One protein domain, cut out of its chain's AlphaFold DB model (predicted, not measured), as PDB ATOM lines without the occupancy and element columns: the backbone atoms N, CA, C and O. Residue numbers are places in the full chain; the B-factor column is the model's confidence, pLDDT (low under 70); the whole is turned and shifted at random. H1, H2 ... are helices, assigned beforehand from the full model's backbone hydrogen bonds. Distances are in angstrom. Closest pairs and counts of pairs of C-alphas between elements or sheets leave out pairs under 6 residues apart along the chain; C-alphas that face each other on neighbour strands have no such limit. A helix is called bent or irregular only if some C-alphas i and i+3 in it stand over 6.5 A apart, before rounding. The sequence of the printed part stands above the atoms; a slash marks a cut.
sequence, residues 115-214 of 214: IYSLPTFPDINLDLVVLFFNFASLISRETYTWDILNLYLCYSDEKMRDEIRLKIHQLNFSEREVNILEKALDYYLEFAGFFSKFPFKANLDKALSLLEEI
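This is residues 115 to 214 of the 214 residues of an uncharacterized protein of Candidatus Micrarchaeota archaeon (UniProt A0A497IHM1). A compact cluster of helices laid crosswise: the long, kinked H4 crosses the last part of H2 nearly at right angles, H5 crosses H2 as well, and H3 runs side by side with H5. H1 stands off to one side and packs with residues 127 to 131 on the first half of H4, while residues 118 to 123 before it stick out. The printed part has 100 residues with five named helices, in the order H1, H2, H3, H4, H5, and no named strand; the class is all helix. The whole is compact, with a radius of gyration of the C-alphas of 13.2 A, and rounded, with spans of 32 by 31 by 27 A.

The longest helix is H4, residues 175 to 195, which measures 27.8 A from first to last C-alpha and begins with C-alpha 175 at (83.032, 183.009, 215.392). It has a kink of 43 degrees near residue 189, and it is irregular: C-alphas 190 and 193 are 7.9 A apart, against about 5 A in a regular helix. H2 is residues 144 to 155, 16.2 A long. H3 is residues 158 to 170, 18.7 A long. H5 is residues 204 to 213, 14.5 A long, and ends with C-alpha 213 at (91.924, 184.944, 231.382). H1 is residues 125 to 138, 20.5 A long, and begins with C-alpha 125 at (84.447, 201.737, 217.627).

H4 touches H2 about perpendicular, at 85 degrees, with residues 151 to 155 of H2 alone; the closest C-alphas are those of Tyr 152 and Tyr 188, 5.8 A apart. H2 also touches H5, with 12 pairs of C-alphas within 8 A, and the closest are those of Leu 151 and Ala 207, 4.8 A apart. H2 and H5 stand at a steep tilt of 57 degrees and run opposite ways. H5 touches H3 at a shallow tilt of 20 degrees, the same way, and the closest C-alphas are those of Ile 164 and Leu 208, 6.6 A apart. H3 and H4 form a helical hairpin, at a shallow tilt of 19 degrees, opposite ways; they only just touch, with 3 pairs of C-alphas within 8 A, the closest being those of Ile 168 and Val 178 at 6.6 A. H2 and H3 touch only at the corner by their link, where the C-alphas of Tyr 155 and Arg 161 are the closest, at 4.2 A. H1 touches H4 about perpendicular, at 76 degrees, with residues 127 to 131 of H1 alone and residues 177 to 184 of H4 alone; the closest C-alphas are those of Leu 128 and Ala 184, 6.0 A apart. H1 and H5 are close but not clearly touching, the C-alphas of Leu 138 and Glu 213 being the closest at 7.6 A. H1 is apart from H2 and H3, and H4 is apart from H5. In H2, H3 and H5 every O i to N i+4 pair is within hydrogen-bond range; in H1 it is 9 of 10 and in H4 10 of 17.

The two C-alphas farthest apart are those of Ser 117 and Lys 159, at 35.2 A, and the first and last printed C-alphas, of Ile 115 and Ile 214, are 21.7 A apart. Residue 214 is the chain's last residue, and the printed part has no cut. The links H1 to H2, H2 to H3 and H3 to H4 are tight, the link H4 to H5 is short with 8 residues, and no link is long. Residues 118 to 123 stand free. The mean pLDDT of the printed part is 76.8; 30 residues are under 70, namely residues 115 to 142 and residues 190 to 191, and H1 has a mean of 58.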
ATOM      1  N   ILE A 115      83.567 207.997 225.018       67.38
ATOM      2  CA  ILE A 115      84.573 207.234 224.267       67.38
ATOM      3  C   ILE A 115      84.001 206.763 222.932       67.38
ATOM      4  O   ILE A 115      84.642 206.950 221.903       67.38
ATOM      5  N   TYR A 116      82.744 206.310 222.924       63.03
ATOM      6  CA  TYR A 116      82.009 205.993 221.695       63.03
ATOM      7  C   TYR A 116      81.869 207.197 220.750       63.03
ATOM      8  O   TYR A 116      81.698 207.031 219.548       63.03
ATOM      9  N   SER A 117      81.953 208.420 221.286       61.72
ATOM     10  CA  SER A 117      81.875 209.653 220.499       61.72
ATOM     11  C   SER A 117      83.224 210.136 219.951       61.72
ATOM     12  O   SER A 117      83.251 211.129 219.213       61.72
ATOM     13  N   LEU A 118      84.348 209.516 220.341       59.75
ATOM     14  CA  LEU A 118      85.673 209.891 219.841       59.75
ATOM     15  C   LEU A 118      85.769 209.600 218.333       59.75
ATOM     16  O   LEU A 118      85.242 208.588 217.872       59.75
ATOM     17  N   PRO A 119      86.415 210.481 217.549       52.28
ATOM     18  CA  PRO A 119      86.540 210.301 216.110       52.28
ATOM     19  C   PRO A 119      87.464 209.118 215.788       52.28
ATOM     20  O   PRO A 119      88.684 209.259 215.729       52.28
ATOM     21  N   THR A 120      86.883 207.950 215.542       52.88
ATOM     22  CA  THR A 120      87.546 206.788 214.934       52.88
ATOM     23  C   THR A 120      86.636 206.220 213.856       52.88
ATOM     24  O   THR A 120      85.418 206.313 213.981       52.88
ATOM     25  N   PHE A 121      87.244 205.706 212.782       44.16
ATOM     26  CA  PHE A 121      86.575 205.166 211.594       44.16
ATOM     27  C   PHE A 121      85.301 204.358 211.931       44.16
ATOM     28  O   PHE A 121      85.295 203.635 212.930       44.16
ATOM     29  N   PRO A 122      84.238 204.470 211.110       43.09
ATOM     30  CA  PRO A 122      82.860 204.157 211.501       43.09
ATOM     31  C   PRO A 122      82.572 202.716 211.967       43.09
ATOM     32  O   PRO A 122      81.579 202.531 212.663       43.09
ATOM     33  N   ASP A 123      83.434 201.729 211.700       41.81
ATOM     34  CA  ASP A 123      83.122 200.311 211.973       41.81
ATOM     35  C   ASP A 123      83.848 199.700 213.185       41.81
ATOM     36  O   ASP A 123      83.451 198.658 213.696       41.81
ATOM     37  N   ILE A 124      84.917 200.331 213.675       47.06
ATOM     38  CA  ILE A 124      85.820 199.718 214.666       47.06
ATOM     39  C   ILE A 124      85.398 200.047 216.112       47.06
ATOM     40  O   ILE A 124      85.761 199.342 217.051       47.06
ATOM     41  N   ASN A 125      84.614 201.110 216.313       56.12
ATOM     42  CA  ASN A 125      84.447 201.737 217.627       56.12
ATOM     43  C   ASN A 125      83.554 200.934 218.586       56.12
ATOM     44  O   ASN A 125      83.927 200.740 219.731       56.12
ATOM     45  N   LEU A 126      82.389 200.447 218.154       52.22
ATOM     46  CA  LEU A 126      81.462 199.780 219.076       52.22
ATOM     47  C   LEU A 126      81.941 198.372 219.437       52.22
ATOM     48  O   LEU A 126      81.989 198.031 220.614       52.22
ATOM     49  N   ASP A 127      82.351 197.589 218.442       54.00
ATOM     50  CA  ASP A 127      82.725 196.189 218.644       54.00
ATOM     51  C   ASP A 127      84.015 196.051 219.468       54.00
ATOM     52  O   ASP A 127      84.060 195.229 220.379       54.00
ATOM     53  N   LEU A 128      85.024 196.908 219.246       57.56
ATOM     54  CA  LEU A 128      86.231 196.950 220.086       57.56
ATOM     55  C   LEU A 128      85.920 197.286 221.535       57.56
ATOM     56  O   LEU A 128      86.459 196.695 222.467       57.56
ATOM     57  N   VAL A 129      85.096 198.311 221.706       56.94
ATOM     58  CA  VAL A 129      84.776 198.879 223.002       56.94
ATOM     59  C   VAL A 129      83.924 197.898 223.806       56.94
ATOM     60  O   VAL A 129      84.187 197.712 224.991       56.94
ATOM     61  N   VAL A 130      82.982 197.213 223.153       57.66
ATOM     62  CA  VAL A 130      82.178 196.122 223.721       57.66
ATOM     63  C   VAL A 130      83.042 194.902 224.041       57.66
ATOM     64  O   VAL A 130      82.914 194.348 225.129       57.66
ATOM     65  N   LEU A 131      83.965 194.514 223.159       60.94
ATOM     66  CA  LEU A 131      84.870 193.388 223.394       60.94
ATOM     67  C   LEU A 131      85.786 193.649 224.599       60.94
ATOM     68  O   LEU A 131      85.790 192.883 225.561       60.94
ATOM     69  N   PHE A 132      86.501 194.779 224.604       60.22
ATOM     70  CA  PHE A 132      87.343 195.163 225.738       60.22
ATOM     71  C   PHE A 132      86.527 195.391 227.013       60.22
ATOM     72  O   PHE A 132      87.050 195.142 228.094       60.22
ATOM     73  N   PHE A 133      85.265 195.829 226.920       60.69
ATOM     74  CA  PHE A 133      84.365 195.935 228.071       60.69
ATOM     75  C   PHE A 133      84.009 194.570 228.663       60.69
ATOM     76  O   PHE A 133      84.124 194.396 229.878       60.69
ATOM     77  N   ASN A 134      83.611 193.618 227.816       59.62
ATOM     78  CA  ASN A 134      83.285 192.256 228.227       59.62
ATOM     79  C   ASN A 134      84.495 191.615 228.922       59.62
ATOM     80  O   ASN A 134      84.366 191.104 230.032       59.62
ATOM     81  N   PHE A 135      85.696 191.784 228.371       62.84
ATOM     82  CA  PHE A 135      86.937 191.292 228.979       62.84
ATOM     83  C   PHE A 135      87.338 192.044 230.256       62.84
ATOM     84  O   PHE A 135      87.742 191.445 231.253       62.84
ATOM     85  N   ALA A 136      87.150 193.365 230.295       59.25
ATOM     86  CA  ALA A 136      87.408 194.180 231.483       59.25
ATOM     87  C   ALA A 136      86.454 193.880 232.651       59.25
ATOM     88  O   ALA A 136      86.728 194.289 233.782       59.25
ATOM     89  N   SER A 137      85.311 193.234 232.398       59.16
ATOM     90  CA  SER A 137      84.418 192.743 233.454       59.16
ATOM     91  C   SER A 137      84.966 191.493 234.152       59.16
ATOM     92  O   SER A 137      84.668 191.279 235.326       59.16
ATOM     93  N   LEU A 138      85.823 190.731 233.465       56.84
ATOM     94  CA  LEU A 138      86.436 189.498 233.959       56.84
ATOM     95  C   LEU A 138      87.759 189.767 234.696       56.84
ATOM     96  O   LEU A 138      88.148 189.000 235.576       56.84
ATOM     97  N   ILE A 139      88.432 190.888 234.398       58.84
ATOM     98  CA  ILE A 139      89.771 191.192 234.920       58.84
ATOM     99  C   ILE A 139      89.859 192.649 235.407       58.84
ATOM    100  O   ILE A 139      89.924 193.593 234.620       58.84
ATOM    101  N   SER A 140      89.957 192.851 236.726       58.56
ATOM    102  CA  SER A 140      90.310 194.151 237.323       58.56
ATOM    103  C   SER A 140      91.777 194.148 237.753       58.56
ATOM    104  O   SER A 140      92.099 193.824 238.897       58.56
ATOM    105  N   ARG A 141      92.693 194.463 236.828       66.94
ATOM    106  CA  ARG A 141      94.140 194.519 237.112       66.94
ATOM    107  C   ARG A 141      94.748 195.852 236.698       66.94
ATOM    108  O   ARG A 141      94.562 196.321 235.578       66.94
ATOM    109  N   GLU A 142      95.573 196.416 237.579       67.19
ATOM    110  CA  GLU A 142      96.352 197.641 237.331       67.19
ATOM    111  C   GLU A 142      97.331 197.502 236.147       67.19
ATOM    112  O   GLU A 142      97.763 198.494 235.559       67.19
ATOM    113  N   THR A 143      97.685 196.267 235.778       76.62
ATOM    114  CA  THR A 143      98.661 195.954 234.725       76.62
ATOM    115  C   THR A 143      98.058 195.854 233.331       76.62
ATOM    116  O   THR A 143      98.807 195.908 232.358       76.62
ATOM    117  N   TYR A 144      96.730 195.782 233.211       78.38
ATOM    118  CA  TYR A 144      96.057 195.383 231.974       78.38
ATOM    119  C   TYR A 144      96.412 196.254 230.769       78.38
ATOM    120  O   TYR A 144      96.627 195.751 229.675       78.38
ATOM    121  N   THR A 145      96.556 197.571 230.962       81.12
ATOM    122  CA  THR A 145      97.011 198.467 229.883       81.12
ATOM    123  C   THR A 145      98.357 198.016 229.311       81.12
ATOM    124  O   THR A 145      98.555 198.060 228.102       81.12
ATOM    125  N   TRP A 146      99.285 197.549 230.147       85.75
ATOM    126  CA  TRP A 146     100.577 197.028 229.697       85.75
ATOM    127  C   TRP A 146     100.486 195.627 229.104       85.75
ATOM    128  O   TRP A 146     101.251 195.334 228.187       85.75
ATOM    129  N   ASP A 147      99.577 194.793 229.595       85.69
ATOM    130  CA  ASP A 147      99.377 193.437 229.079       85.69
ATOM    131  C   ASP A 147      98.731 193.472 227.682       85.69
ATOM    132  O   ASP A 147      99.196 192.790 226.772       85.69
ATOM    133  N   ILE A 148      97.784 194.386 227.448       84.38
ATOM    134  CA  ILE A 148      97.225 194.671 226.117       84.38
ATOM    135  C   ILE A 148      98.276 195.251 225.169       84.38
ATOM    136  O   ILE A 148      98.369 194.838 224.016       84.38
ATOM    137  N   LEU A 149      99.121 196.177 225.634       83.81
ATOM    138  CA  LEU A 149     100.238 196.664 224.816       83.81
ATOM    139  C   LEU A 149     101.207 195.540 224.450       83.81
ATOM    140  O   LEU A 149     101.736 195.533 223.343       83.81
ATOM    141  N   ASN A 150     101.449 194.605 225.370       89.75
ATOM    142  CA  ASN A 150     102.248 193.419 225.103       89.75
ATOM    143  C   ASN A 150     101.582 192.505 224.065       89.75
ATOM    144  O   ASN A 150     102.267 192.042 223.159       89.75
ATOM    145  N   LEU A 151     100.265 192.311 224.146       89.19
ATOM    146  CA  LEU A 151      99.500 191.557 223.156       89.19
ATOM    147  C   LEU A 151      99.610 192.192 221.759       89.19
ATOM    148  O   LEU A 151      99.967 191.497 220.813       89.19
ATOM    149  N   TYR A 152      99.436 193.513 221.633       87.25
ATOM    150  CA  TYR A 152      99.649 194.220 220.361       87.25
ATOM    151  C   TYR A 152     101.094 194.121 219.850       87.25
ATOM    152  O   TYR A 152     101.317 194.002 218.647       87.25
ATOM    153  N   LEU A 153     102.086 194.162 220.746       88.25
ATOM    154  CA  LEU A 153     103.491 193.976 220.376       88.25
ATOM    155  C   LEU A 153     103.747 192.582 219.807       88.25
ATOM    156  O   LEU A 153     104.397 192.473 218.770       88.25
ATOM    157  N   CYS A 154     103.238 191.539 220.460       91.56
ATOM    158  CA  CYS A 154     103.318 190.174 219.952       91.56
ATOM    159  C   CYS A 154     102.608 190.059 218.599       91.56
ATOM    160  O   CYS A 154     103.185 189.541 217.654       91.56
ATOM    161  N   TYR A 155     101.407 190.622 218.463       89.25
ATOM    162  CA  TYR A 155     100.639 190.556 217.218       89.25
ATOM    163  C   TYR A 155     101.274 191.342 216.052       89.25
ATOM    164  O   TYR A 155     100.929 191.127 214.892       89.25
ATOM    165  N   SER A 156     102.230 192.234 216.344       86.38
ATOM    166  CA  SER A 156     103.007 192.950 215.324       86.38
ATOM    167  C   SER A 156     104.142 192.141 214.691       86.38
ATOM    168  O   SER A 156     104.668 192.548 213.655       86.38
ATOM    169  N   ASP A 157     104.514 191.012 215.295       90.38
ATOM    170  CA  ASP A 157     105.488 190.056 214.769       90.38
ATOM    171  C   ASP A 157     104.751 188.885 214.112       90.38
ATOM    172  O   ASP A 157     103.838 188.322 214.703       90.38
ATOM    173  N   GLU A 158     105.132 188.512 212.890       90.56
ATOM    174  CA  GLU A 158     104.417 187.497 212.105       90.56
ATOM    175  C   GLU A 158     104.343 186.139 212.810       90.56
ATOM    176  O   GLU A 158     103.267 185.548 212.882       90.56
ATOM    177  N   LYS A 159     105.448 185.682 213.406       93.25
ATOM    178  CA  LYS A 159     105.486 184.385 214.082       93.25
ATOM    179  C   LYS A 159     104.616 184.395 215.338       93.25
ATOM    180  O   LYS A 159     103.803 183.498 215.539       93.25
ATOM    181  N   MET A 160     104.775 185.414 216.183       95.06
ATOM    182  CA  MET A 160     103.986 185.532 217.415       95.06
ATOM    183  C   MET A 160     102.498 185.770 217.127       95.06
ATOM    184  O   MET A 160     101.648 185.300 217.882       95.06
ATOM    185  N   ARG A 161     102.175 186.484 216.044       93.00
ATOM    186  CA  ARG A 161     100.804 186.694 215.574       93.00
ATOM    187  C   ARG A 161     100.132 185.373 215.242       93.00
ATOM    188  O   ARG A 161      99.021 185.153 215.708       93.00
ATOM    189  N   ASP A 162     100.789 184.497 214.493       94.31
ATOM    190  CA  ASP A 162     100.211 183.200 214.133       94.31
ATOM    191  C   ASP A 162      99.951 182.337 215.377       94.31
ATOM    192  O   ASP A 162      98.886 181.732 215.497       94.31
ATOM    193  N   GLU A 163     100.861 182.361 216.357       95.56
ATOM    194  CA  GLU A 163     100.662 181.685 217.648       95.56
ATOM    195  C   GLU A 163      99.475 182.271 218.437       95.56
ATOM    196  O   GLU A 163      98.655 181.522 218.972       95.56
ATOM    197  N   ILE A 164      99.326 183.600 218.462       94.06
ATOM    198  CA  ILE A 164      98.167 184.263 219.079       94.06
ATOM    199  C   ILE A 164      96.870 183.886 218.365       94.06
ATOM    200  O   ILE A 164      95.888 183.567 219.031       94.06
ATOM    201  N   ARG A 165      96.849 183.904 217.030       93.44
ATOM    202  CA  ARG A 165      95.660 183.536 216.253       93.44
ATOM    203  C   ARG A 165      95.246 182.107 216.561       93.44
ATOM    204  O   ARG A 165      94.099 181.881 216.930       93.44
ATOM    205  N   LEU A 166      96.183 181.159 216.510       93.44
ATOM    206  CA  LEU A 166      95.914 179.770 216.883       93.44
ATOM    207  C   LEU A 166      95.322 179.667 218.290       93.44
ATOM    208  O   LEU A 166      94.349 178.941 218.480       93.44
ATOM    209  N   LYS A 167      95.858 180.424 219.257       93.50
ATOM    210  CA  LYS A 167      95.309 180.453 220.613       93.50
ATOM    211  C   LYS A 167      93.881 180.987 220.648       93.50
ATOM    212  O   LYS A 167      93.045 180.358 221.283       93.50
ATOM    213  N   ILE A 168      93.585 182.087 219.956       90.56
ATOM    214  CA  ILE A 168      92.235 182.673 219.885       90.56
ATOM    215  C   ILE A 168      91.221 181.652 219.356       90.56
ATOM    216  O   ILE A 168      90.160 181.490 219.949       90.56
ATOM    217  N   HIS A 169      91.566 180.920 218.292       88.06
ATOM    218  CA  HIS A 169      90.703 179.880 217.708       88.06
ATOM    219  C   HIS A 169      90.540 178.635 218.600       88.06
ATOM    220  O   HIS A 169      89.690 177.793 218.322       88.06
ATOM    221  N   GLN A 170      91.334 178.499 219.666       90.62
ATOM    222  CA  GLN A 170      91.192 177.446 220.680       90.62
ATOM    223  C   GLN A 170      90.364 177.886 221.896       90.62
ATOM    224  O   GLN A 170      90.015 177.041 222.724       90.62
ATOM    225  N   LEU A 171      90.082 179.183 222.047       86.06
ATOM    226  CA  LEU A 171      89.245 179.694 223.131       86.06
ATOM    227  C   LEU A 171      87.772 179.379 222.863       86.06
ATOM    228  O   LEU A 171      87.352 179.190 221.722       86.06
ATOM    229  N   ASN A 172      86.967 179.356 223.925       86.00
ATOM    230  CA  ASN A 172      85.529 179.107 223.836       86.00
ATOM    231  C   ASN A 172      84.757 180.368 223.401       86.00
ATOM    232  O   ASN A 172      83.832 180.810 224.082       86.00
ATOM    233  N   PHE A 173      85.178 180.970 222.291       83.75
ATOM    234  CA  PHE A 173      84.551 182.139 221.687       83.75
ATOM    235  C   PHE A 173      83.711 181.738 220.481       83.75
ATOM    236  O   PHE A 173      84.031 180.810 219.738       83.75
ATOM    237  N   SER A 174      82.630 182.475 220.258       84.75
ATOM    238  CA  SER A 174      81.882 182.404 219.009       84.75
ATOM    239  C   SER A 174      82.716 182.937 217.840       84.75
ATOM    240  O   SER A 174      83.591 183.787 218.004       84.75
ATOM    241  N   GLU A 175      82.390 182.509 216.619       84.31
ATOM    242  CA  GLU A 175      83.032 183.009 215.392       84.31
ATOM    243  C   GLU A 175      82.968 184.545 215.285       84.31
ATOM    244  O   GLU A 175      83.901 185.201 214.814       84.31
ATOM    245  N   ARG A 176      81.879 185.149 215.776       81.94
ATOM    246  CA  ARG A 176      81.734 186.604 215.836       81.94
ATOM    247  C   ARG A 176      82.754 187.237 216.784       81.94
ATOM    248  O   ARG A 176      83.364 188.234 216.413       81.94
ATOM    249  N   GLU A 177      82.933 186.689 217.982       78.69
ATOM    250  CA  GLU A 177      83.887 187.200 218.976       78.69
ATOM    251  C   GLU A 177      85.331 187.058 218.497       78.69
ATOM    252  O   GLU A 177      86.100 188.012 218.608       78.69
ATOM    253  N   VAL A 178      85.667 185.926 217.872       84.44
ATOM    254  CA  VAL A 178      86.974 185.711 217.236       84.44
ATOM    255  C   VAL A 178      87.239 186.766 216.162       84.44
ATOM    256  O   VAL A 178      88.274 187.428 216.196       84.44
ATOM    257  N   ASN A 179      86.287 186.989 215.251       81.94
ATOM    258  CA  ASN A 179      86.421 188.001 214.201       81.94
ATOM    259  C   ASN A 179      86.587 189.418 214.765       81.94
ATOM    260  O   ASN A 179      87.359 190.213 214.226       81.94
ATOM    261  N   ILE A 180      85.863 189.753 215.835       77.25
ATOM    262  CA  ILE A 180      86.004 191.048 216.507       77.25
ATOM    263  C   ILE A 180      87.395 191.164 217.144       77.25
ATOM    264  O   ILE A 180      88.029 192.208 217.003       77.25
ATOM    265  N   LEU A 181      87.899 190.106 217.787       78.94
ATOM    266  CA  LEU A 181      89.220 190.093 218.413       78.94
ATOM    267  C   LEU A 181      90.365 190.167 217.394       78.94
ATOM    268  O   LEU A 181      91.300 190.934 217.601       78.94
ATOM    269  N   GLU A 182      90.301 189.442 216.278       82.25
ATOM    270  CA  GLU A 182      91.325 189.551 215.227       82.25
ATOM    271  C   GLU A 182      91.351 190.965 214.626       82.25
ATOM    272  O   GLU A 182      92.415 191.587 214.565       82.25
ATOM    273  N   LYS A 183      90.178 191.533 214.302       77.38
ATOM    274  CA  LYS A 183      90.061 192.935 213.857       77.38
ATOM    275  C   LYS A 183      90.574 193.918 214.905       77.38
ATOM    276  O   LYS A 183      91.146 194.950 214.556       77.38
ATOM    277  N   ALA A 184      90.358 193.615 216.185       75.94
ATOM    278  CA  ALA A 184      90.854 194.426 217.281       75.94
ATOM    279  C   ALA A 184      92.370 194.476 217.288       75.94
ATOM    280  O   ALA A 184      92.970 195.547 217.383       75.94
ATOM    281  N   LEU A 185      92.977 193.298 217.186       80.31
ATOM    282  CA  LEU A 185      94.412 193.142 217.219       80.31
ATOM    283  C   LEU A 185      95.051 193.807 216.013       80.31
ATOM    284  O   LEU A 185      96.004 194.549 216.235       80.31
ATOM    285  N   ASP A 186      94.466 193.684 214.815       77.31
ATOM    286  CA  ASP A 186      94.887 194.353 213.571       77.31
ATOM    287  C   ASP A 186      95.016 195.879 213.684       77.31
ATOM    288  O   ASP A 186      95.760 196.494 212.916       77.31
ATOM    289  N   TYR A 187      94.412 196.502 214.701       71.00
ATOM    290  CA  TYR A 187      94.663 197.903 215.038       71.00
ATOM    291  C   TYR A 187      96.151 198.198 215.310       71.00
ATOM    292  O   TYR A 187      96.587 199.347 215.210       71.00
ATOM    293  N   TYR A 188      96.977 197.177 215.583       72.81
ATOM    294  CA  TYR A 188      98.430 197.327 215.654       72.81
ATOM    295  C   TYR A 188      99.037 197.916 214.374       72.81
ATOM    296  O   TYR A 188     100.056 198.605 214.473       72.81
ATOM    297  N   LEU A 189      98.441 197.671 213.197       71.06
ATOM    298  CA  LEU A 189      98.951 198.123 211.898       71.06
ATOM    299  C   LEU A 189      99.064 199.649 211.840       71.06
ATOM    300  O   LEU A 189     100.090 200.177 211.405       71.06
ATOM    301  N   GLU A 190      98.087 200.355 212.408       68.25
ATOM    302  CA  GLU A 190      98.082 201.820 212.545       68.25
ATOM    303  C   GLU A 190      99.267 202.340 213.378       68.25
ATOM    304  O   GLU A 190      99.711 203.486 213.252       68.25
ATOM    305  N   PHE A 191      99.839 201.477 214.222       69.81
ATOM    306  CA  PHE A 191     100.969 201.789 215.091       69.81
ATOM    307  C   PHE A 191     102.202 200.933 214.802       69.81
ATOM    308  O   PHE A 191     103.135 200.946 215.609       69.81
ATOM    309  N   ALA A 192     102.287 200.243 213.662       70.12
ATOM    310  CA  ALA A 192     103.407 199.349 213.353       70.12
ATOM    311  C   ALA A 192     104.764 200.086 213.416       70.12
ATOM    312  O   ALA A 192     105.743 199.614 214.006       70.12
ATOM    313  N   GLY A 193     104.808 201.331 212.926       71.38
ATOM    314  CA  GLY A 193     105.987 202.203 213.019       71.38
ATOM    315  C   GLY A 193     106.338 202.679 214.441       71.38
ATOM    316  O   GLY A 193     107.407 203.252 214.663       71.38
ATOM    317  N   PHE A 194     105.438 202.509 215.409       75.00
ATOM    318  CA  PHE A 194     105.685 202.731 216.832       75.00
ATOM    319  C   PHE A 194     106.089 201.429 217.541       75.00
ATOM    320  O   PHE A 194     107.090 201.431 218.261       75.00
ATOM    321  N   PHE A 195     105.369 200.329 217.298       78.12
ATOM    322  CA  PHE A 195     105.621 199.027 217.919       78.12
ATOM    323  C   PHE A 195     106.974 198.419 217.519       78.12
ATOM    324  O   PHE A 195     107.707 197.957 218.390       78.12
ATOM    325  N   SER A 196     107.398 198.574 216.261       75.38
ATOM    326  CA  SER A 196     108.727 198.150 215.769       75.38
ATOM    327  C   SER A 196     109.924 198.727 216.540       75.38
ATOM    328  O   SER A 196     111.033 198.200 216.472       75.38
ATOM    329  N   LYS A 197     109.732 199.834 217.264       74.94
ATOM    330  CA  LYS A 197     110.775 200.502 218.055       74.94
ATOM    331  C   LYS A 197     110.379 200.655 219.515       74.94
ATOM    332  O   LYS A 197     110.951 201.509 220.200       74.94
ATOM    333  N   PHE A 198     109.401 199.886 219.983       83.06
ATOM    334  CA  PHE A 198     108.963 199.930 221.368       83.06
ATOM    335  C   PHE A 198     110.130 199.542 222.292       83.06
ATOM    336  O   PHE A 198     110.911 198.649 221.969       83.06
ATOM    337  N   PRO A 199     110.314 200.218 223.440       84.25
ATOM    338  CA  PRO A 199     111.507 200.031 224.270       84.25
ATOM    339  C   PRO A 199     111.518 198.715 225.068       84.25
ATOM    340  O   PRO A 199     112.422 198.506 225.875       84.25
ATOM    341  N   PHE A 200     110.518 197.855 224.879       85.88
ATOM    342  CA  PHE A 200     110.375 196.568 225.548       85.88
ATOM    343  C   PHE A 200     110.161 195.480 224.507       85.88
ATOM    344  O   PHE A 200     109.479 195.710 223.511       85.88
ATOM    345  N   LYS A 201     110.740 194.304 224.754       88.19
ATOM    346  CA  LYS A 201     110.472 193.121 223.941       88.19
ATOM    347  C   LYS A 201     109.064 192.610 224.226       88.19
ATOM    348  O   LYS A 201     108.624 192.652 225.377       88.19
ATOM    349  N   ALA A 202     108.417 192.116 223.180       91.00
ATOM    350  CA  ALA A 202     107.187 191.354 223.284       91.00
ATOM    351  C   ALA A 202     107.413 190.098 224.149       91.00
ATOM    352  O   ALA A 202     108.499 189.508 224.129       91.00
ATOM    353  N   ASN A 203     106.413 189.716 224.935       94.25
ATOM    354  CA  ASN A 203     106.412 188.521 225.771       94.25
ATOM    355  C   ASN A 203     105.197 187.669 225.399       94.25
ATOM    356  O   ASN A 203     104.079 187.968 225.821       94.25
ATOM    357  N   LEU A 204     105.430 186.629 224.599       95.62
ATOM    358  CA  LEU A 204     104.361 185.790 224.073       95.62
ATOM    359  C   LEU A 204     103.616 185.039 225.181       95.62
ATOM    360  O   LEU A 204     102.396 185.118 225.223       95.62
ATOM    361  N   ASP A 205     104.323 184.425 226.132       95.38
ATOM    362  CA  ASP A 205     103.700 183.681 227.239       95.38
ATOM    363  C   ASP A 205     102.698 184.541 228.019       95.38
ATOM    364  O   ASP A 205     101.602 184.100 228.356       95.38
ATOM    365  N   LYS A 206     103.038 185.813 228.262       91.12
ATOM    366  CA  LYS A 206     102.127 186.767 228.909       91.12
ATOM    367  C   LYS A 206     100.943 187.153 228.036       91.12
ATOM    368  O   LYS A 206      99.867 187.380 228.574       91.12
ATOM    369  N   ALA A 207     101.137 187.270 226.725       91.75
ATOM    370  CA  ALA A 207     100.047 187.545 225.797       91.75
ATOM    371  C   ALA A 207      99.070 186.360 225.731       91.75
ATOM    372  O   ALA A 207      97.864 186.565 225.805       91.75
ATOM    373  N   LEU A 208      99.587 185.129 225.671       92.31
ATOM    374  CA  LEU A 208      98.782 183.908 225.680       92.31
ATOM    375  C   LEU A 208      98.049 183.723 227.012       92.31
ATOM    376  O   LEU A 208      96.856 183.450 227.008       92.31
ATOM    377  N   SER A 209      98.729 183.950 228.139       89.00
ATOM    378  CA  SER A 209      98.104 183.906 229.466       89.00
ATOM    379  C   SER A 209      97.007 184.960 229.620       89.00
ATOM    380  O   SER A 209      95.977 184.663 230.209       89.00
ATOM    381  N   LEU A 210      97.184 186.165 229.061       86.56
ATOM    382  CA  LEU A 210      96.123 187.174 229.048       86.56
ATOM    383  C   LEU A 210      94.892 186.677 228.278       86.56
ATOM    384  O   LEU A 210      93.780 186.864 228.749       86.56
ATOM    385  N   LEU A 211      95.089 186.042 227.120       85.94
ATOM    386  CA  LEU A 211      94.001 185.498 226.302       85.94
ATOM    387  C   LEU A 211      93.244 184.348 226.981       85.94
ATOM    388  O   LEU A 211      92.084 184.146 226.671       85.94
ATOM    389  N   GLU A 212      93.878 183.599 227.884       84.19
ATOM    390  CA  GLU A 212      93.213 182.543 228.668       84.19
ATOM    391  C   GLU A 212      92.365 183.082 229.825       84.19
ATOM    392  O   GLU A 212      91.468 182.393 230.303       84.19
ATOM    393  N   GLU A 213      92.681 184.280 230.316       78.31
ATOM    394  CA  GLU A 213      91.924 184.944 231.382       78.31
ATOM    395  C   GLU A 213      90.699 185.712 230.853       78.31
ATOM    396  O   GLU A 213      89.832 186.101 231.640       78.31
ATOM    397  N   ILE A 214      90.687 185.971 229.544       73.12
ATOM    398  CA  ILE A 214      89.660 186.673 228.768       73.12
ATOM    399  C   ILE A 214      88.541 185.693 228.407       73.12
ATOM    400  O   ILE A 214      87.368 186.085 228.595       73.12
TER     401      ILE A 214